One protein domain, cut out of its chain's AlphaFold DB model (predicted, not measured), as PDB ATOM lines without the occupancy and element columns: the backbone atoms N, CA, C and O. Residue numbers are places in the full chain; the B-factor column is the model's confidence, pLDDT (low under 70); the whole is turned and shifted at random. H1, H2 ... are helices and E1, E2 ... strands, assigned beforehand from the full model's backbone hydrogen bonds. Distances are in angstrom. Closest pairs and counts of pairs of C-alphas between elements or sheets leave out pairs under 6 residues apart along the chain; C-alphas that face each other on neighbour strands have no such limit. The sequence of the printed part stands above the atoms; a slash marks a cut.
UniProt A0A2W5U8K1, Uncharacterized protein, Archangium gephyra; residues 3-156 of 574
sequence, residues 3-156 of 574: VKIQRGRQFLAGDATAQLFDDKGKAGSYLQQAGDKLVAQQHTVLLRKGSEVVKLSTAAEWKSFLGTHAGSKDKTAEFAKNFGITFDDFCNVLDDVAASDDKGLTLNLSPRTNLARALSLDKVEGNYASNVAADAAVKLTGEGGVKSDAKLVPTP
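This is residues 3 to 156 of the 574 residues of an uncharacterized protein of Archangium gephyra (UniProt A0A2W5U8K1). Look for helix H5 running through the middle of a rounded body, with two small three-stranded sheets to one side of it, E1 E6 E5 and E3 E2 E4, which come together where the edge strands E4 and E5 approach each other. H1 lies beside H5 and H2 lies beside H1, while the short H3 and H4 sit near one end of H5 and the short H6 covers E5; residues 6 to 29 and 119 to 136 run along the outside with no named element. The printed part has 154 residues with six named helices and six named strands, in the order E1 H1 E2 E3 H2 H3 H4 H5 E4 H6 E5 E6, and its class is mixed, helices and strands. Both sheets are mixed: in E1 E6 E5 the first pair is parallel and the second antiparallel, and in E3 E2 E4 the first is antiparallel and the second parallel. The whole is compact, with a radius of gyration of the C-alphas of 14.6 A and spans of 42 by 37 by 31 A.

Find C-alpha 3 at (153.499, 202.745, 265.117), where E1, residues 3 to 5, begins. Its sheet also holds E5, residues 137 to 141, 13.0 A long, and E6, residues 147 to 154, 21.9 A long, which ends at C-alpha 154 at (148.289, 209.593, 265.156). In the other sheet look for E2, residues 44 to 49, 16.3 A; E3, residues 52 to 56, 13.0 A; and E4, residues 106 to 108, 6.4 A. The longer helices are H1, residues 30 to 40, 15.3 A; H2, residues 59 to 70, 14.8 A; and H5, residues 87 to 98, which runs 16.6 A from C-alpha 87 at (147.001, 199.715, 283.420). The short ones are H3, residues 73 to 76, H4, residues 79 to 83, and H6, residues 114 to 118.

Start at E6, whose pairing is staggered. Its residues 147 to 151 pair with E5 as an antiparallel hairpin, with N 150 and O 138 2.7 A apart, and its residues 152 to 154 pair with E1 in parallel, with N 5 and O 153 2.8 A apart. H6 and H5 are on the same face of this sheet: H6 is over E5 at a height of 8.3 A, and H5 is over none of the strands at 7.4 A. The closest C-alphas of E1 and H5 are those of Ile 5 and Asp 96, 5.0 A. Step across to the other sheet at Thr 141 of E5 and Thr 106 of E4, whose C-alphas are 5.2 A apart. There N 107 and O 44 are 2.8 A apart across the parallel pair E4 and E2, and N 54 and O 47 are 2.8 A apart across the antiparallel hairpin E2 and E3. H2 only grazes this sheet, with its residues 61 to 65. H1 touches H2 at Gly 35 and Trp 62, C-alphas 6.2 A apart, with a shallow tilt of 29 degrees, opposite ways. H1 touches H5 at Leu 38 and Ala 98, 6.1 A between C-alphas, with a tilt of 37 degrees, only just steep, the same way. H2, with residues 69 to 70 alone, and H3 only just touch, only at the corner, with 3 pairs of C-alphas within 8 A, the closest those of Ala 70 and Thr 76 at 5.9 A. H4 and H5 are close but not clearly touching, the C-alphas of Phe 79 and Phe 87 being 5.9 A apart. In H1, H2, H4, H5 and H6 every O i to N i+4 pair is within hydrogen-bond range; H3 is too short for one.

The C-alphas farthest apart are those of Lys 24 and Val 146, 43.6 A. The printed part has no cut, and its long links are E1 to H1 and H6 to E5. The mean pLDDT of the printed part is 76.0; 32 residues are under 70, among them 6 to 20 and 125 to 135.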
ATOM      1  N   VAL A   3     154.434 203.147 264.062       70.19
ATOM      2  CA  VAL A   3     153.499 202.745 265.117       70.19
ATOM      3  C   VAL A   3     152.309 203.688 265.029       70.19
ATOM      4  O   VAL A   3     152.465 204.904 265.177       70.19
ATOM      5  N   LYS A   4     151.132 203.138 264.720       71.69
ATOM      6  CA  LYS A   4     149.890 203.911 264.696       71.69
ATOM      7  C   LYS A   4     149.477 204.206 266.134       71.69
ATOM      8  O   LYS A   4     149.511 203.315 266.968       71.69
ATOM      9  N   ILE A   5     149.093 205.446 266.409       71.00
ATOM     10  CA  ILE A   5     148.561 205.863 267.709       71.00
ATOM     11  C   ILE A   5     147.062 206.106 267.535       71.00
ATOM     12  O   ILE A   5     146.649 207.031 266.833       71.00
ATOM     13  N   GLN A   6     146.247 205.239 268.117       64.62
ATOM     14  CA  GLN A   6     144.793 205.229 268.105       64.62
ATOM     15  C   GLN A   6     144.273 205.363 269.534       64.62
ATOM     16  O   GLN A   6     144.360 204.464 270.357       64.62
ATOM     17  N   ARG A   7     143.636 206.496 269.845       56.72
ATOM     18  CA  ARG A   7     142.847 206.577 271.081       56.72
ATOM     19  C   ARG A   7     141.718 205.540 271.001       56.72
ATOM     20  O   ARG A   7     141.124 205.451 269.941       56.72
ATOM     21  N   GLY A   8     141.380 204.830 272.074       52.69
ATOM     22  CA  GLY A   8     140.190 203.964 272.113       52.69
ATOM     23  C   GLY A   8     140.442 202.499 271.735       52.69
ATOM     24  O   GLY A   8     141.260 202.181 270.880       52.69
ATOM     25  N   ARG A   9     139.722 201.597 272.411       54.22
ATOM     26  CA  ARG A   9     139.978 200.152 272.366       54.22
ATOM     27  C   ARG A   9     139.519 199.529 271.045       54.22
ATOM     28  O   ARG A   9     138.328 199.546 270.738       54.22
ATOM     29  N   GLN A  10     140.449 198.921 270.306       51.59
ATOM     30  CA  GLN A  10     140.214 198.336 268.975       51.59
ATOM     31  C   GLN A  10     139.350 197.067 268.955       51.59
ATOM     32  O   GLN A  10     138.985 196.605 267.882       51.59
ATOM     33  N   PHE A  11     139.060 196.475 270.112       55.06
ATOM     34  CA  PHE A  11     138.433 195.151 270.209       55.06
ATOM     35  C   PHE A  11     137.058 195.184 270.891       55.06
ATOM     36  O   PHE A  11     136.543 194.152 271.316       55.06
ATOM     37  N   LEU A  12     136.455 196.368 271.042       44.38
ATOM     38  CA  LEU A  12     135.181 196.535 271.736       44.38
ATOM     39  C   LEU A  12     134.041 196.887 270.767       44.38
ATOM     40  O   LEU A  12     133.783 198.063 270.541       44.38
ATOM     41  N   ALA A  13     133.325 195.872 270.267       38.03
ATOM     42  CA  ALA A  13     131.849 195.817 270.272       38.03
ATOM     43  C   ALA A  13     131.325 194.523 269.613       38.03
ATOM     44  O   ALA A  13     131.478 194.345 268.400       38.03
ATOM     45  N   GLY A  14     130.638 193.667 270.384       42.31
ATOM     46  CA  GLY A  14     129.763 192.609 269.848       42.31
ATOM     47  C   GLY A  14     129.672 191.328 270.678       42.31
ATOM     48  O   GLY A  14     128.576 190.807 270.845       42.31
ATOM     49  N   ASP A  15     130.777 190.857 271.256       37.78
ATOM     50  CA  ASP A  15     130.760 189.657 272.094       37.78
ATOM     51  C   ASP A  15     130.785 190.015 273.582       37.78
ATOM     52  O   ASP A  15     131.557 190.867 274.030       37.78
ATOM     53  N   ALA A  16     130.018 189.270 274.381       39.50
ATOM     54  CA  ALA A  16     130.080 189.278 275.848       39.50
ATOM     55  C   ALA A  16     131.494 188.980 276.411       39.50
ATOM     56  O   ALA A  16     131.726 189.060 277.614       39.50
ATOM     57  N   THR A  17     132.454 188.646 275.545       47.69
ATOM     58  CA  THR A  17     133.845 188.315 275.853       47.69
ATOM     59  C   THR A  17     134.785 189.534 275.833       47.69
ATOM     60  O   THR A  17     135.931 189.414 276.271       47.69
ATOM     61  N   ALA A  18     134.327 190.712 275.395       51.69
ATOM     62  CA  ALA A  18     135.182 191.876 275.143       51.69
ATOM     63  C   ALA A  18     135.456 192.769 276.376       51.69
ATOM     64  O   ALA A  18     136.270 193.686 276.312       51.69
ATOM     65  N   GLN A  19     134.821 192.526 277.528       59.72
ATOM     66  CA  GLN A  19     135.078 193.326 278.730       59.72
ATOM     67  C   GLN A  19     136.526 193.152 279.229       59.72
ATOM     68  O   GLN A  19     137.068 192.048 279.235       59.72
ATOM     69  N   LEU A  20     137.156 194.240 279.691       69.25
ATOM     70  CA  LEU A  20     138.473 194.174 280.345       69.25
ATOM     71  C   LEU A  20     138.395 193.342 281.634       69.25
ATOM     72  O   LEU A  20     139.282 192.539 281.917       69.25
ATOM     73  N   PHE A  21     137.286 193.497 282.363       74.75
ATOM     74  CA  PHE A  21     136.911 192.682 283.509       74.75
ATOM     75  C   PHE A  21     135.439 192.299 283.418       74.75
ATOM     76  O   PHE A  21     134.635 193.149 283.047       74.75
ATOM     77  N   ASP A  22     135.104 191.062 283.779       73.62
ATOM     78  CA  ASP A  22     133.720 190.622 283.942       73.62
ATOM     79  C   ASP A  22     133.032 191.327 285.129       73.62
ATOM     80  O   ASP A  22     133.677 191.990 285.949       73.62
ATOM     81  N   ASP A  23     131.717 191.140 285.270       75.50
ATOM     82  CA  ASP A  23     130.926 191.705 286.377       75.50
ATOM     83  C   ASP A  23     131.399 191.244 287.774       75.50
ATOM     84  O   ASP A  23     131.008 191.812 288.795       75.50
ATOM     85  N   LYS A  24     132.255 190.215 287.843       78.50
ATOM     86  CA  LYS A  24     132.875 189.693 289.072       78.50
ATOM     87  C   LYS A  24     134.303 190.213 289.271       78.50
ATOM     88  O   LYS A  24     134.989 189.768 290.192       78.50
ATOM     89  N   GLY A  25     134.764 191.137 288.427       74.12
ATOM     90  CA  GLY A  25     136.086 191.745 288.496       74.12
ATOM     91  C   GLY A  25     137.232 190.840 288.035       74.12
ATOM     92  O   GLY A  25     138.389 191.181 288.288       74.12
ATOM     93  N   LYS A  26     136.968 189.702 287.380       79.19
ATOM     94  CA  LYS A  26     138.003 188.844 286.775       79.19
ATOM     95  C   LYS A  26     138.335 189.317 285.370       79.19
ATOM     96  O   LYS A  26     137.470 189.861 284.701       79.19
ATOM     97  N   ALA A  27     139.572 189.114 284.920       71.88
ATOM     98  CA  ALA A  27     139.969 189.493 283.563       71.88
ATOM     99  C   ALA A  27     139.059 188.827 282.518       71.88
ATOM    100  O   ALA A  27     138.888 187.606 282.537       71.88
ATOM    101  N   GLY A  28     138.480 189.633 281.624       70.62
ATOM    102  CA  GLY A  28     137.758 189.121 280.460       70.62
ATOM    103  C   GLY A  28     138.715 188.673 279.351       70.62
ATOM    104  O   GLY A  28     139.930 188.606 279.547       70.62
ATOM    105  N   SER A  29     138.192 188.345 278.165       74.44
ATOM    106  CA  SER A  29     139.020 187.741 277.103       74.44
ATOM    107  C   SER A  29     139.895 188.741 276.334       74.44
ATOM    108  O   SER A  29     140.806 188.327 275.619       74.44
ATOM    109  N   TYR A  30     139.673 190.046 276.522       76.25
ATOM    110  CA  TYR A  30     140.348 191.120 275.785       76.25
ATOM    111  C   TYR A  30     141.883 191.007 275.796       76.25
ATOM    112  O   TYR A  30     142.506 190.949 274.739       76.25
ATOM    113  N   LEU A  31     142.513 190.927 276.975       78.38
ATOM    114  CA  LEU A  31     143.982 190.912 277.077       78.38
ATOM    115  C   LEU A  31     144.598 189.664 276.443       78.38
ATOM    116  O   LEU A  31     145.723 189.713 275.949       78.38
ATOM    117  N   GLN A  32     143.860 188.554 276.468       79.19
ATOM    118  CA  GLN A  32     144.276 187.327 275.808       79.19
ATOM    119  C   GLN A  32     144.255 187.516 274.287       79.19
ATOM    120  O   GLN A  32     145.254 187.233 273.640       79.19
ATOM    121  N   GLN A  33     143.176 188.078 273.733       77.00
ATOM    122  CA  GLN A  33     143.060 188.357 272.297       77.00
ATOM    123  C   GLN A  33     144.108 189.366 271.806       77.00
ATOM    124  O   GLN A  33     144.725 189.155 270.762       77.00
ATOM    125  N   ALA A  34     144.345 190.437 272.572       78.38
ATOM    126  CA  ALA A  34     145.395 191.407 272.274       78.38
ATOM    127  C   ALA A  34     146.777 190.732 272.273       78.38
ATOM    128  O   ALA A  34     147.538 190.882 271.318       78.38
ATOM    129  N   GLY A  35     147.076 189.923 273.296       83.50
ATOM    130  CA  GLY A  35     148.312 189.143 273.369       83.50
ATOM    131  C   GLY A  35     148.478 188.179 272.191       83.50
ATOM    132  O   GLY A  35     149.535 188.163 271.562       83.50
ATOM    133  N   ASP A  36     147.432 187.431 271.840       82.12
ATOM    134  CA  ASP A  36     147.445 186.478 270.727       82.12
ATOM    135  C   ASP A  36     147.692 187.177 269.382       82.12
ATOM    136  O   ASP A  36     148.495 186.698 268.575       82.12
ATOM    137  N   LYS A  37     147.075 188.345 269.153       79.88
ATOM    138  CA  LYS A  37     147.302 189.144 267.939       79.88
ATOM    139  C   LYS A  37     148.737 189.667 267.860       79.88
ATOM    140  O   LYS A  37     149.370 189.531 266.814       79.88
ATOM    141  N   LEU A  38     149.279 190.195 268.960       84.69
ATOM    142  CA  LEU A  38     150.666 190.667 269.016       84.69
ATOM    143  C   LEU A  38     151.664 189.527 268.771       84.69
ATOM    144  O   LEU A  38     152.627 189.704 268.026       84.69
ATOM    145  N   VAL A  39     151.413 188.340 269.331       86.12
ATOM    146  CA  VAL A  39     152.222 187.136 269.073       86.12
ATOM    147  C   VAL A  39     152.134 186.721 267.602       86.12
ATOM    148  O   VAL A  39     153.162 186.423 266.996       86.12
ATOM    149  N   ALA A  40     150.946 186.760 266.991       79.94
ATOM    150  CA  ALA A  40     150.770 186.470 265.566       79.94
ATOM    151  C   ALA A  40     151.506 187.476 264.653       79.94
ATOM    152  O   ALA A  40     151.981 187.104 263.580       79.94
ATOM    153  N   GLN A  41     151.655 188.730 265.092       77.88
ATOM    154  CA  GLN A  41     152.469 189.767 264.438       77.88
ATOM    155  C   GLN A  41     153.965 189.698 264.809       77.88
ATOM    156  O   GLN A  41     154.754 190.534 264.363       77.88
ATOM    157  N   GLN A  42     154.379 188.707 265.610       86.31
ATOM    158  CA  GLN A  42     155.747 188.538 266.121       86.31
ATOM    159  C   GLN A  42     156.247 189.736 266.949       86.31
ATOM    160  O   GLN A  42     157.447 189.994 267.045       86.31
ATOM    161  N   HIS A  43     155.336 190.490 267.558       85.81
ATOM    162  CA  HIS A  43     155.682 191.598 268.432       85.81
ATOM    163  C   HIS A  43     156.136 191.112 269.808       85.81
ATOM    164  O   HIS A  43     155.612 190.150 270.366       85.81
ATOM    165  N   THR A  44     157.114 191.813 270.378       90.19
ATOM    166  CA  THR A  44     157.599 191.597 271.743       90.19
ATOM    167  C   THR A  44     157.321 192.834 272.580       90.19
ATOM    168  O   THR A  44     157.817 193.913 272.262       90.19
ATOM    169  N   VAL A  45     156.602 192.687 273.690       91.75
ATOM    170  CA  VAL A  45     156.420 193.762 274.677       91.75
ATOM    171  C   VAL A  45     157.381 193.543 275.843       91.75
ATOM    172  O   VAL A  45     157.477 192.439 276.379       91.75
ATOM    173  N   LEU A  46     158.111 194.590 276.231       92.19
ATOM    174  CA  LEU A  46     158.997 194.586 277.395       92.19
ATOM    175  C   LEU A  46     158.491 195.578 278.440       92.19
ATOM    176  O   LEU A  46     158.309 196.762 278.151       92.19
ATOM    177  N   LEU A  47     158.335 195.095 279.666       91.56
ATOM    178  CA  LEU A  47     158.034 195.884 280.858       91.56
ATOM    179  C   LEU A  47     159.167 195.718 281.873       91.56
ATOM    180  O   LEU A  47     159.910 194.737 281.835       91.56
ATOM    181  N   ARG A  48     159.286 196.652 282.817       89.44
ATOM    182  CA  ARG A  48     160.273 196.566 283.898       89.44
ATOM    183  C   ARG A  48     159.593 196.584 285.253       89.44
ATOM    184  O   ARG A  48     158.865 197.523 285.549       89.44
ATOM    185  N   LYS A  49     159.891 195.582 286.079       87.38
ATOM    186  CA  LYS A  49     159.462 195.486 287.476       87.38
ATOM    187  C   LYS A  49     160.695 195.529 288.377       87.38
ATOM    188  O   LYS A  49     161.389 194.534 288.559       87.38
ATOM    189  N   GLY A  50     161.024 196.707 288.906       82.25
ATOM    190  CA  GLY A  50     162.280 196.904 289.640       82.25
ATOM    191  C   GLY A  50     163.515 196.667 288.755       82.25
ATOM    192  O   GLY A  50     163.750 197.406 287.797       82.25
ATOM    193  N   SER A  51     164.334 195.661 289.073       80.31
ATOM    194  CA  SER A  51     165.481 195.236 288.249       80.31
ATOM    195  C   SER A  51     165.128 194.183 287.192       80.31
ATOM    196  O   SER A  51     165.935 193.948 286.295       80.31
ATOM    197  N   GLU A  52     163.944 193.576 287.274       88.69
ATOM    198  CA  GLU A  52     163.497 192.509 286.383       88.69
ATOM    199  C   GLU A  52     162.892 193.079 285.093       88.69
ATOM    200  O   GLU A  52     162.125 194.047 285.127       88.69
ATOM    201  N   VAL A  53     163.221 192.467 283.953       89.00
ATOM    202  CA  VAL A  53     162.571 192.740 282.665       89.00
ATOM    203  C   VAL A  53     161.572 191.627 282.392       89.00
ATOM    204  O   VAL A  53     161.952 190.470 282.227       89.00
ATOM    205  N   VAL A  54     160.299 191.994 282.312       92.75
ATOM    206  CA  VAL A  54     159.217 191.095 281.927       92.75
ATOM    207  C   VAL A  54     159.066 191.157 280.414       92.75
ATOM    208  O   VAL A  54     158.816 192.225 279.852       92.75
ATOM    209  N   LYS A  55     159.229 190.009 279.759       93.25
ATOM    210  CA  LYS A  55     159.128 189.856 278.307       93.25
ATOM    211  C   LYS A  55     157.837 189.137 277.938       93.25
ATOM    212  O   LYS A  55     157.556 188.075 278.483       93.25
ATOM    213  N   LEU A  56     157.099 189.697 276.982       93.19
ATOM    214  CA  LEU A  56     155.872 189.132 276.426       93.19
ATOM    215  C   LEU A  56     156.049 188.957 274.912       93.19
ATOM    216  O   LEU A  56     155.833 189.889 274.141       93.19
ATOM    217  N   SER A  57     156.508 187.779 274.498       91.19
ATOM    218  CA  SER A  57     156.759 187.411 273.092       91.19
ATOM    219  C   SER A  57     156.077 186.113 272.660       91.19
ATOM    220  O   SER A  57     156.012 185.807 271.475       91.19
ATOM    221  N   THR A  58     155.559 185.342 273.613       91.75
ATOM    222  CA  THR A  58     154.899 184.054 273.381       91.75
ATOM    223  C   THR A  58     153.576 183.987 274.134       91.75
ATOM    224  O   THR A  58     153.398 184.638 275.166       91.75
ATOM    225  N   ALA A  59     152.654 183.141 273.668       87.88
ATOM    226  CA  ALA A  59     151.371 182.926 274.339       87.88
ATOM    227  C   ALA A  59     151.534 182.466 275.805       87.88
ATOM    228  O   ALA A  59     150.745 182.842 276.670       87.88
ATOM    229  N   ALA A  60     152.583 181.691 276.114       91.75
ATOM    230  CA  ALA A  60     152.875 181.236 277.475       91.75
ATOM    231  C   ALA A  60     153.309 182.387 278.402       91.75
ATOM    232  O   ALA A  60     152.830 182.476 279.535       91.75
ATOM    233  N   GLU A  61     154.171 183.283 277.913       93.56
ATOM    234  CA  GLU A  61     154.592 184.485 278.645       93.56
ATOM    235  C   GLU A  61     153.399 185.414 278.904       93.56
ATOM    236  O   GLU A  61     153.199 185.842 280.041       93.56
ATOM    237  N   TRP A  62     152.557 185.647 277.889       90.69
ATOM    238  CA  TRP A  62     151.312 186.407 278.035       90.69
ATOM    239  C   TRP A  62     150.387 185.785 279.080       90.69
ATOM    240  O   TRP A  62     149.997 186.458 280.031       90.69
ATOM    241  N   LYS A  63     150.099 184.483 278.988       87.81
ATOM    242  CA  LYS A  63     149.237 183.784 279.951       87.81
ATOM    243  C   LYS A  63     149.753 183.901 281.392       87.81
ATOM    244  O   LYS A  63     148.971 184.169 282.306       87.81
ATOM    245  N   SER A  64     151.060 183.722 281.600       90.00
ATOM    246  CA  SER A  64     151.696 183.852 282.920       90.00
ATOM    247  C   SER A  64     151.630 185.285 283.456       90.00
ATOM    248  O   SER A  64     151.289 185.512 284.623       90.00
ATOM    249  N   PHE A  65     151.909 186.265 282.592       90.12
ATOM    250  CA  PHE A  65     151.842 187.681 282.928       90.12
ATOM    251  C   PHE A  65     150.431 188.099 283.330       90.12
ATOM    252  O   PHE A  65     150.250 188.700 284.388       90.12
ATOM    253  N   LEU A  66     149.427 187.722 282.536       85.62
ATOM    254  CA  LEU A  66     148.031 188.029 282.823       85.62
ATOM    255  C   LEU A  66     147.594 187.391 284.143       85.62
ATOM    256  O   LEU A  66     147.080 188.092 285.011       85.62
ATOM    257  N   GLY A  67     147.890 186.108 284.367       83.69
ATOM    258  CA  GLY A  67     147.559 185.428 285.625       83.69
ATOM    259  C   GLY A  67     148.177 186.094 286.860       83.69
ATOM    260  O   GLY A  67     147.520 186.230 287.899       83.69
ATOM    261  N   THR A  68     149.417 186.572 286.742       86.31
ATOM    262  CA  THR A  68     150.156 187.168 287.861       86.31
ATOM    263  C   THR A  68     149.772 188.629 288.096       86.31
ATOM    264  O   THR A  68     149.477 188.990 289.237       86.31
ATOM    265  N   HIS A  69     149.708 189.447 287.043       84.69
ATOM    266  CA  HIS A  69     149.706 190.913 287.136       84.69
ATOM    267  C   HIS A  69     148.425 191.604 286.656       84.69
ATOM    268  O   HIS A  69     148.214 192.756 287.019       84.69
ATOM    269  N   ALA A  70     147.576 190.938 285.868       76.88
ATOM    270  CA  ALA A  70     146.412 191.574 285.234       76.88
ATOM    271  C   ALA A  70     145.116 190.737 285.298       76.88
ATOM    272  O   ALA A  70     144.138 191.056 284.634       76.88
ATOM    273  N   GLY A  71     145.094 189.666 286.096       73.94
ATOM    274  CA  GLY A  71     144.012 188.672 286.111       73.94
ATOM    275  C   GLY A  71     142.726 189.097 286.831       73.94
ATOM    276  O   GLY A  71     141.744 188.356 286.799       73.94
ATOM    277  N   SER A  72     142.718 190.253 287.496       80.00
ATOM    278  CA  SER A  72     141.534 190.829 288.145       80.00
ATOM    279  C   SER A  72     141.653 192.346 288.293       80.00
ATOM    280  O   SER A  72     142.759 192.889 288.286       80.00
ATOM    281  N   LYS A  73     140.514 193.021 288.478       79.50
ATOM    282  CA  LYS A  73     140.417 194.476 288.665       79.50
ATOM    283  C   LYS A  73     141.247 194.965 289.856       79.50
ATOM    284  O   LYS A  73     141.861 196.017 289.781       79.50
ATOM    285  N   ASP A  74     141.346 194.178 290.923       77.31
ATOM    286  CA  ASP A  74     142.142 194.556 292.098       77.31
ATOM    287  C   ASP A  74     143.653 194.526 291.820       77.31
ATOM    288  O   ASP A  74     144.412 195.303 292.397       77.31
ATOM    289  N   LYS A  75     144.105 193.677 290.885       78.75
ATOM    290  CA  LYS A  75     145.517 193.614 290.481       78.75
ATOM    291  C   LYS A  75     145.938 194.807 289.621       78.75
ATOM    292  O   LYS A  75     147.118 195.156 289.608       78.75
ATOM    293  N   THR A  76     145.002 195.473 288.937       75.00
ATOM    294  CA  THR A  76     145.325 196.638 288.096       75.00
ATOM    295  C   THR A  76     145.685 197.872 288.911       75.00
ATOM    296  O   THR A  76     146.512 198.671 288.475       75.00
ATOM    297  N   ALA A  77     145.144 197.997 290.127       73.94
ATOM    298  CA  ALA A  77     145.456 199.096 291.036       73.94
ATOM    299  C   ALA A  77     146.947 199.128 291.435       73.94
ATOM    300  O   ALA A  77     147.519 200.194 291.667       73.94
ATOM    301  N   GLU A  78     147.607 197.967 291.477       83.75
ATOM    302  CA  GLU A  78     149.039 197.847 291.773       83.75
ATOM    303  C   GLU A  78     149.926 197.867 290.520       83.75
ATOM    304  O   GLU A  78     151.152 197.954 290.625       83.75
ATOM    305  N   PHE A  79     149.332 197.812 289.328       86.19
ATOM    306  CA  PHE A  79     150.057 197.718 288.063       86.19
ATOM    307  C   PHE A  79     151.005 198.904 287.859       86.19
ATOM    308  O   PHE A  79     152.192 198.712 287.591       86.19
ATOM    309  N   ALA A  80     150.518 200.124 288.110       84.81
ATOM    310  CA  ALA A  80     151.320 201.343 288.006       84.81
ATOM    311  C   ALA A  80     152.510 201.360 288.970       84.81
ATOM    312  O   ALA A  80     153.602 201.778 288.593       84.81
ATOM    313  N   LYS A  81     152.332 200.844 290.193       84.38
ATOM    314  CA  LYS A  81     153.417 200.746 291.182       84.38
ATOM    315  C   LYS A  81     154.498 199.764 290.733       84.38
ATOM    316  O   LYS A  81     155.678 200.008 290.955       84.38
ATOM    317  N   ASN A  82     154.091 198.660 290.108       87.75
ATOM    318  CA  ASN A  82     154.999 197.601 289.682       87.75
ATOM    319  C   ASN A  82     155.770 197.953 288.407       87.75
ATOM    320  O   ASN A  82     156.957 197.642 288.327       87.75
ATOM    321  N   PHE A  83     155.112 198.578 287.428       88.69
ATOM    322  CA  PHE A  83     155.659 198.744 286.076       88.69
ATOM    323  C   PHE A  83     155.924 200.197 285.669       88.69
ATOM    324  O   PHE A  83     156.555 200.432 284.641       88.69
ATOM    325  N   GLY A  84     155.480 201.175 286.466       84.31
ATOM    326  CA  GLY A  84     155.666 202.597 286.169       84.31
ATOM    327  C   GLY A  84     154.868 203.092 284.959       84.31
ATOM    328  O   GLY A  84     155.286 204.048 284.321       84.31
ATOM    329  N   ILE A  85     153.755 202.427 284.640       84.00
ATOM    330  CA  ILE A  85     152.782 202.766 283.591       84.00
ATOM    331  C   ILE A  85     151.388 202.405 284.114       84.00
ATOM    332  O   ILE A  85     151.239 201.385 284.792       84.00
ATOM    333  N   THR A  86     150.360 203.217 283.846       83.38
ATOM    334  CA  THR A  86     148.998 202.850 284.265       83.38
ATOM    335  C   THR A  86     148.508 201.619 283.504       83.38
ATOM    336  O   THR A  86     148.958 201.325 282.396       83.38
ATOM    337  N   PHE A  87     147.579 200.872 284.097       81.88
ATOM    338  CA  PHE A  87     147.001 199.715 283.420       81.88
ATOM    339  C   PHE A  87     146.218 200.108 282.160       81.88
ATOM    340  O   PHE A  87     146.284 199.409 281.151       81.88
ATOM    341  N   ASP A  88     145.521 201.245 282.204       77.44
ATOM    342  CA  ASP A  88     144.791 201.769 281.051       77.44
ATOM    343  C   ASP A  88     145.744 202.214 279.936       77.44
ATOM    344  O   ASP A  88     145.522 201.853 278.782       77.44
ATOM    345  N   ASP A  89     146.843 202.906 280.261       78.19
ATOM    346  CA  ASP A  89     147.858 203.274 279.266       78.19
ATOM    347  C   ASP A  89     148.517 202.033 278.656       78.19
ATOM    348  O   ASP A  89     148.739 201.990 277.451       78.19
ATOM    349  N   PHE A  90     148.788 200.998 279.460       84.12
ATOM    350  CA  PHE A  90     149.291 199.726 278.945       84.12
ATOM    351  C   PHE A  90     148.330 199.123 277.917       84.12
ATOM    352  O   PHE A  90     148.769 198.812 276.815       84.12
ATOM    353  N   CYS A  91     147.038 199.013 278.241       80.56
ATOM    354  CA  CYS A  91     146.036 198.476 277.315       80.56
ATOM    355  C   CYS A  91     145.937 199.311 276.030       80.56
ATOM    356  O   CYS A  91     145.974 198.747 274.941       80.56
ATOM    357  N   ASN A  92     145.910 200.643 276.145       75.94
ATOM    358  CA  ASN A  92     145.865 201.536 274.985       75.94
ATOM    359  C   ASN A  92     147.092 201.354 274.072       75.94
ATOM    360  O   ASN A  92     146.952 201.316 272.855       75.94
ATOM    361  N   VAL A  93     148.290 201.161 274.637       79.25
ATOM    362  CA  VAL A  93     149.494 200.904 273.830       79.25
ATOM    363  C   VAL A  93     149.421 199.546 273.128       79.25
ATOM    364  O   VAL A  93     149.925 199.408 272.015       79.25
ATOM    365  N   LEU A  94     148.800 198.532 273.743       81.38
ATOM    366  CA  LEU A  94     148.570 197.257 273.058       81.38
ATOM    367  C   LEU A  94     147.631 197.433 271.861       81.38
ATOM    368  O   LEU A  94     147.901 196.860 270.808       81.38
ATOM    369  N   ASP A  95     146.580 198.241 272.006       75.06
ATOM    370  CA  ASP A  95     145.651 198.566 270.919       75.06
ATOM    371  C   ASP A  95     146.357 199.319 269.778       75.06
ATOM    372  O   ASP A  95     146.244 198.919 268.619       75.06
ATOM    373  N   ASP A  96     147.150 200.346 270.104       74.94
ATOM    374  CA  ASP A  96     147.967 201.129 269.162       74.94
ATOM    375  C   ASP A  96     148.887 200.240 268.318       74.94
ATOM    376  O   ASP A  96     148.979 200.342 267.092       74.94
ATOM    377  N   VAL A  97     149.580 199.326 268.991       74.94
ATOM    378  CA  VAL A  97     150.526 198.420 268.347       74.94
ATOM    379  C   VAL A  97     149.788 197.391 267.506       74.94
ATOM    380  O   VAL A  97     150.190 197.138 266.374       74.94
ATOM    381  N   ALA A  98     148.700 196.825 268.026       72.50
ATOM    382  CA  ALA A  98     147.882 195.872 267.292       72.50
ATOM    383  C   ALA A  98     147.237 196.493 266.037       72.50
ATOM    384  O   ALA A  98     146.871 195.757 265.115       72.50
ATOM    385  N   ALA A  99     147.097 197.820 265.987       67.38
ATOM    386  CA  ALA A  99     146.664 198.574 264.812       67.38
ATOM    387  C   ALA A  99     147.747 198.708 263.729       67.38
ATOM    388  O   ALA A  99     147.438 199.029 262.574       67.38
ATOM    389  N   SER A 100     149.022 198.546 264.097       70.00
ATOM    390  CA  SER A 100     150.129 198.670 263.157       70.00
ATOM    391  C   SER A 100     150.201 197.463 262.220       70.00
ATOM    392  O   SER A 100     149.931 196.325 262.605       70.00
ATOM    393  N   ASP A 101     150.581 197.741 260.974       66.06
ATOM    394  CA  ASP A 101     150.804 196.736 259.935       66.06
ATOM    395  C   ASP A 101     152.247 196.181 259.973       66.06
ATOM    396  O   ASP A 101     152.536 195.159 259.348       66.06
ATOM    397  N   ASP A 102     153.153 196.833 260.716       73.31
ATOM    398  CA  ASP A 102     154.522 196.353 260.934       73.31
ATOM    399  C   ASP A 102     154.529 195.057 261.759       73.31
ATOM    400  O   ASP A 102     153.627 194.800 262.548       73.31
ATOM    401  N   LYS A 103     155.584 194.244 261.626       75.38
ATOM    402  CA  LYS A 103     155.772 192.980 262.367       75.38
ATOM    403  C   LYS A 103     157.149 192.927 263.024       75.38
ATOM    404  O   LYS A 103     158.020 193.744 262.724       75.38
ATOM    405  N   GLY A 104     157.342 192.025 263.986       80.88
ATOM    406  CA  GLY A 104     158.658 191.824 264.615       80.88
ATOM    407  C   GLY A 104     159.127 192.962 265.535       80.88
ATOM    408  O   GLY A 104     160.284 192.992 265.953       80.88
ATOM    409  N   LEU A 105     158.261 193.934 265.841       82.69
ATOM    410  CA  LEU A 105     158.596 195.068 266.706       82.69
ATOM    411  C   LEU A 105     158.850 194.640 268.158       82.69
ATOM    412  O   LEU A 105     158.035 193.954 268.772       82.69
ATOM    413  N   THR A 106     159.944 195.127 268.740       87.56
ATOM    414  CA  THR A 106     160.205 195.083 270.182       87.56
ATOM    415  C   THR A 106     159.873 196.428 270.816       87.56
ATOM    416  O   THR A 106     160.521 197.446 270.555       87.56
ATOM    417  N   LEU A 107     158.878 196.414 271.694       86.19
ATOM    418  CA  LEU A 107     158.255 197.582 272.298       86.19
ATOM    419  C   LEU A 107     158.624 197.625 273.769       86.19
ATOM    420  O   LEU A 107     158.065 196.910 274.599       86.19
ATOM    421  N   ASN A 108     159.611 198.454 274.092       88.06
ATOM    422  CA  ASN A 108     160.053 198.609 275.466       88.06
ATOM    423  C   ASN A 108     159.286 199.736 276.161       88.06
ATOM    424  O   ASN A 108     159.647 200.908 276.033       88.06
ATOM    425  N   LEU A 109     158.256 199.351 276.912       88.06
ATOM    426  CA  LEU A 109     157.378 200.242 277.675       88.06
ATOM    427  C   LEU A 109     157.923 200.552 279.074       88.06
ATOM    428  O   LEU A 109     157.261 201.216 279.865       88.06
ATOM    429  N   SER A 110     159.137 200.089 279.392       86.50
ATOM    430  CA  SER A 110     159.794 200.420 280.655       86.50
ATOM    431  C   SER A 110     159.959 201.939 280.805       86.50
ATOM    432  O   SER A 110     160.289 202.614 279.823       86.50
ATOM    433  N   PRO A 111     159.836 202.492 282.025       80.69
ATOM    434  CA  PRO A 111     160.018 203.920 282.251       80.69
ATOM    435  C   PRO A 111     161.351 204.440 281.700       80.69
ATOM    436  O   PRO A 111     162.386 203.772 281.799       80.69
ATOM    437  N   ARG A 112     161.334 205.669 281.165       77.88
ATOM    438  CA  ARG A 112     162.498 206.404 280.623       77.88
ATOM    439  C   ARG A 112     163.104 205.846 279.329       77.88
ATOM    440  O   ARG A 112     164.127 206.366 278.873       77.88
ATOM    441  N   THR A 113     162.506 204.831 278.706       83.44
ATOM    442  CA  THR A 113     162.879 204.446 277.335       83.44
ATOM    443  C   THR A 113     162.479 205.550 276.352       83.44
ATOM    444  O   THR A 113     161.694 206.444 276.670       83.44
ATOM    445  N   ASN A 114     163.031 205.528 275.137       80.19
ATOM    446  CA  ASN A 114     162.653 206.509 274.113       80.19
ATOM    447  C   ASN A 114     161.180 206.372 273.715       80.19
ATOM    448  O   ASN A 114     160.514 207.384 273.539       80.19
ATOM    449  N   LEU A 115     160.675 205.136 273.642       80.19
ATOM    450  CA  LEU A 115     159.267 204.869 273.365       80.19
ATOM    451  C   LEU A 115     158.373 205.362 274.510       80.19
ATOM    452  O   LEU A 115     157.448 206.122 274.256       80.19
ATOM    453  N   ALA A 116     158.689 205.014 275.764       80.38
ATOM    454  CA  ALA A 116     157.913 205.462 276.920       80.38
ATOM    455  C   ALA A 116     157.896 206.989 277.052       80.38
ATOM    456  O   ALA A 116     156.853 207.546 277.354       80.38
ATOM    457  N   ARG A 117     159.011 207.677 276.771       79.56
ATOM    458  CA  ARG A 117     159.067 209.151 276.783       79.56
ATOM    459  C   ARG A 117     158.254 209.784 275.663       79.56
ATOM    460  O   ARG A 117     157.537 210.748 275.904       79.56
ATOM    461  N   ALA A 118     158.359 209.254 274.445       77.44
ATOM    462  CA  ALA A 118     157.596 209.764 273.307       77.44
ATOM    463  C   ALA A 118     156.087 209.578 273.507       77.44
ATOM    464  O   ALA A 118     155.299 210.442 273.140       77.44
ATOM    465  N   LEU A 119     155.711 208.479 274.159       77.75
ATOM    466  CA  LEU A 119     154.360 208.187 274.607       77.75
ATOM    467  C   LEU A 119     154.106 208.667 276.043       77.75
ATOM    468  O   LEU A 119     153.230 208.119 276.671       77.75
ATOM    469  N   SER A 120     154.870 209.593 276.638       77.75
ATOM    470  CA  SER A 120     154.653 210.109 278.016       77.75
ATOM    471  C   SER A 120     154.276 209.081 279.120       77.75
ATOM    472  O   SER A 120     153.673 209.442 280.131       77.75
ATOM    473  N   LEU A 121     154.618 207.798 278.956       78.19
ATOM    474  CA  LEU A 121     154.240 206.696 279.851       78.19
ATOM    475  C   LEU A 121     155.046 206.765 281.145       78.19
ATOM    476  O   LEU A 121     154.584 206.344 282.198       78.19
ATOM    477  N   ASP A 122     156.248 207.341 281.072       74.31
ATOM    478  CA  ASP A 122     157.180 207.488 282.185       74.31
ATOM    479  C   ASP A 122     156.718 208.484 283.256       74.31
ATOM    480  O   ASP A 122     157.270 208.491 284.358       74.31
ATOM    481  N   LYS A 123     155.708 209.302 282.946       74.69
ATOM    482  CA  LYS A 123     155.092 210.241 283.886       74.69
ATOM    483  C   LYS A 123     153.812 209.710 284.531       74.69
ATOM    484  O   LYS A 123     153.339 210.314 285.487       74.69
ATOM    485  N   VAL A 124     153.272 208.588 284.040       72.19
ATOM    486  CA  VAL A 124     152.028 207.980 284.554       72.19
ATOM    487  C   VAL A 124     150.855 208.983 284.521       72.19
ATOM    488  O   VAL A 124     150.010 209.018 285.408       72.19
ATOM    489  N   GLU A 125     150.820 209.844 283.497       62.78
ATOM    490  CA  GLU A 125     149.863 210.959 283.392       62.78
ATOM    491  C   GLU A 125     148.479 210.541 282.848       62.78
ATOM    492  O   GLU A 125     147.576 211.372 282.785       62.78
ATOM    493  N   GLY A 126     148.282 209.269 282.463       59.41
ATOM    494  CA  GLY A 126     146.978 208.713 282.064       59.41
ATOM    495  C   GLY A 126     146.379 209.292 280.776       59.41
ATOM    496  O   GLY A 126     145.200 209.084 280.490       59.41
ATOM    497  N   ASN A 127     147.150 210.070 280.013       60.28
ATOM    498  CA  ASN A 127     146.688 210.709 278.782       60.28
ATOM    499  C   ASN A 127     147.832 210.891 277.780       60.28
ATOM    500  O   ASN A 127     148.120 211.999 277.325       60.28
ATOM    501  N   TYR A 128     148.534 209.809 277.448       65.00
ATOM    502  CA  TYR A 128     149.705 209.965 276.596       65.00
ATOM    503  C   TYR A 128     149.407 210.341 275.148       65.00
ATOM    504  O   TYR A 128     150.210 211.032 274.525       65.00
ATOM    505  N   ALA A 129     148.266 209.915 274.610       57.91
ATOM    506  CA  ALA A 129     147.933 210.130 273.207       57.91
ATOM    507  C   ALA A 129     147.865 211.624 272.830       57.91
ATOM    508  O   ALA A 129     148.219 211.979 271.710       57.91
ATOM    509  N   SER A 130     147.473 212.516 273.753       58.25
ATOM    510  CA  SER A 130     147.474 213.969 273.505       58.25
ATOM    511  C   SER A 130     148.864 214.605 273.542       58.25
ATOM    512  O   SER A 130     149.026 215.741 273.105       58.25
ATOM    513  N   ASN A 131     149.852 213.890 274.080       59.94
ATOM    514  CA  ASN A 131     151.211 214.384 274.280       59.94
ATOM    515  C   ASN A 131     152.182 213.866 273.211       59.94
ATOM    516  O   ASN A 131     153.325 214.322 273.155       59.94
ATOM    517  N   VAL A 132     151.748 212.923 272.364       67.00
ATOM    518  CA  VAL A 132     152.552 212.459 271.233       67.00
ATOM    519  C   VAL A 132     152.632 213.590 270.217       67.00
ATOM    520  O   VAL A 132     151.646 213.940 269.569       67.00
ATOM    521  N   ALA A 133     153.822 214.168 270.071       63.44
ATOM    522  CA  ALA A 133     154.086 215.099 268.986       63.44
ATOM    523  C   ALA A 133     153.832 214.392 267.646       63.44
ATOM    524  O   ALA A 133     154.286 213.261 267.446       63.44
ATOM    525  N   ALA A 134     153.118 215.063 266.736       59.50
ATOM    526  CA  ALA A 134     152.944 214.569 265.377       59.50
ATOM    527  C   ALA A 134     154.323 214.222 264.800       59.50
ATOM    528  O   ALA A 134     155.253 215.023 264.893       59.50
ATOM    529  N   ASP A 135     154.451 213.019 264.243       60.81
ATOM    530  CA  ASP A 135     155.665 212.545 263.581       60.81
ATOM    531  C   ASP A 135     156.880 212.306 264.495       60.81
ATOM    532  O   ASP A 135     158.016 212.258 264.015       60.81
ATOM    533  N   ALA A 136     156.668 212.096 265.798       71.19
ATOM    534  CA  ALA A 136     157.744 211.735 266.716       71.19
ATOM    535  C   ALA A 136     158.488 210.472 266.241       71.19
ATOM    536  O   ALA A 136     157.900 209.400 266.079       71.19
ATOM    537  N   ALA A 137     159.801 210.595 266.037       78.06
ATOM    538  CA  ALA A 137     160.667 209.476 265.691       78.06
ATOM    539  C   ALA A 137     161.221 208.816 266.961       78.06
ATOM    540  O   ALA A 137     161.842 209.466 267.806       78.06
ATOM    541  N   VAL A 138     161.029 207.507 267.087       80.81
ATOM    542  CA  VAL A 138     161.570 206.686 268.173       80.81
ATOM    543  C   VAL A 138     162.389 205.541 267.605       80.81
ATOM    544  O   VAL A 138     162.045 204.956 266.588       80.81
ATOM    545  N   LYS A 139     163.478 205.176 268.279       79.88
ATOM    546  CA  LYS A 139     164.262 204.001 267.886       79.88
ATOM    547  C   LYS A 139     163.605 202.742 268.429       79.88
ATOM    548  O   LYS A 139     163.596 202.548 269.647       79.88
ATOM    549  N   LEU A 140     163.104 201.895 267.537       78.38
ATOM    550  CA  LEU A 140     162.613 200.560 267.870       78.38
ATOM    551  C   LEU A 140     163.591 199.499 267.377       78.38
ATOM    552  O   LEU A 140     164.424 199.741 266.505       78.38
ATOM    553  N   THR A 141     163.509 198.325 267.990       77.12
ATOM    554  CA  THR A 141     164.236 197.141 267.528       77.12
ATOM    555  C   THR A 141     163.240 196.272 266.770       77.12
ATOM    556  O   THR A 141     162.219 195.905 267.343       77.12
ATOM    557  N   GLY A 142     163.497 196.016 265.490       68.44
ATOM    558  CA  GLY A 142     162.693 195.135 264.648       68.44
ATOM    559  C   GLY A 142     163.219 193.704 264.622       68.44
ATOM    560  O   GLY A 142     164.079 193.316 265.421       68.44
ATOM    561  N   GLU A 143     162.717 192.939 263.657       63.47
ATOM    562  CA  GLU A 143     163.097 191.547 263.430       63.47
ATOM    563  C   GLU A 143     164.627 191.381 263.305       63.47
ATOM    564  O   GLU A 143     165.329 192.225 262.742       63.47
ATOM    565  N   GLY A 144     165.172 190.320 263.910       65.56
ATOM    566  CA  GLY A 144     166.617 190.050 263.917       65.56
ATOM    567  C   GLY A 144     167.465 190.997 264.781       65.56
ATOM    568  O   GLY A 144     168.691 190.919 264.742       65.56
ATOM    569  N   GLY A 145     166.853 191.887 265.574       69.50
ATOM    570  CA  GLY A 145     167.579 192.816 266.450       69.50
ATOM    571  C   GLY A 145     168.028 194.113 265.764       69.50
ATOM    572  O   GLY A 145     168.780 194.895 266.355       69.50
ATOM    573  N   VAL A 146     167.573 194.361 264.533       74.69
ATOM    574  CA  VAL A 146     167.918 195.565 263.767       74.69
ATOM    575  C   VAL A 146     167.240 196.784 264.385       74.69
ATOM    576  O   VAL A 146     166.031 196.801 264.601       74.69
ATOM    577  N   LYS A 147     168.020 197.827 264.677       79.19
ATOM    578  CA  LYS A 147     167.482 199.099 265.173       79.19
ATOM    579  C   LYS A 147     167.096 199.985 263.997       79.19
ATOM    580  O   LYS A 147     167.956 200.299 263.179       79.19
ATOM    581  N   SER A 148     165.852 200.446 263.989       74.44
ATOM    582  CA  SER A 148     165.325 201.335 262.955       74.44
ATOM    583  C   SER A 148     164.546 202.485 263.580       74.44
ATOM    584  O   SER A 148     163.972 202.355 264.666       74.44
ATOM    585  N   ASP A 149     164.523 203.618 262.884       79.62
ATOM    586  CA  ASP A 149     163.656 204.726 263.256       79.62
ATOM    587  C   ASP A 149     162.200 204.339 262.953       79.62
ATOM    588  O   ASP A 149     161.848 203.891 261.854       79.62
ATOM    589  N   ALA A 150     161.357 204.473 263.970       74.69
ATOM    590  CA  ALA A 150     159.927 204.276 263.896       74.69
ATOM    591  C   ALA A 150     159.220 205.612 264.082       74.69
ATOM    592  O   ALA A 150     159.520 206.365 265.006       74.69
ATOM    593  N   LYS A 151     158.269 205.896 263.200       78.38
ATOM    594  CA  LYS A 151     157.446 207.099 263.260       78.38
ATOM    595  C   LYS A 151     156.184 206.805 264.067       78.38
ATOM    596  O   LYS A 151     155.460 205.870 263.726       78.38
ATOM    597  N   LEU A 152     155.912 207.585 265.108       73.62
ATOM    598  CA  LEU A 152     154.616 207.567 265.784       73.62
ATOM    599  C   LEU A 152     153.643 208.416 264.967       73.62
ATOM    600  O   LEU A 152     153.885 209.606 264.755       73.62
ATOM    601  N   VAL A 153     152.574 207.800 264.468       71.75
ATOM    602  CA  VAL A 153     151.606 208.470 263.591       71.75
ATOM    603  C   VAL A 153     150.229 208.424 264.248       71.75
ATOM    604  O   VAL A 153     149.669 207.332 264.372       71.75
ATOM    605  N   PRO A 154     149.660 209.569 264.672       70.44
ATOM    606  CA  PRO A 154     148.289 209.593 265.156       70.44
ATOM    607  C   PRO A 154     147.347 209.187 264.025       70.44
ATOM    608  O   PRO A 154     147.442 209.688 262.902       70.44
ATOM    609  N   THR A 155     146.436 208.266 264.313       73.56
ATOM    610  CA  THR A 155     145.403 207.894 263.350       73.56
ATOM    611  C   THR A 155     144.359 209.003 263.312       73.56
ATOM    612  O   THR A 155     143.828 209.378 264.365       73.56
ATOM    613  N   PRO A 156     144.046 209.540 262.121       80.12
ATOM    614  CA  PRO A 156     142.972 210.506 261.978       80.12
ATOM    615  C   PRO A 156     141.674 209.960 262.574       80.12
ATOM    616  O   PRO A 156     141.304 208.811 262.342       80.12
TER     617      PRO A 156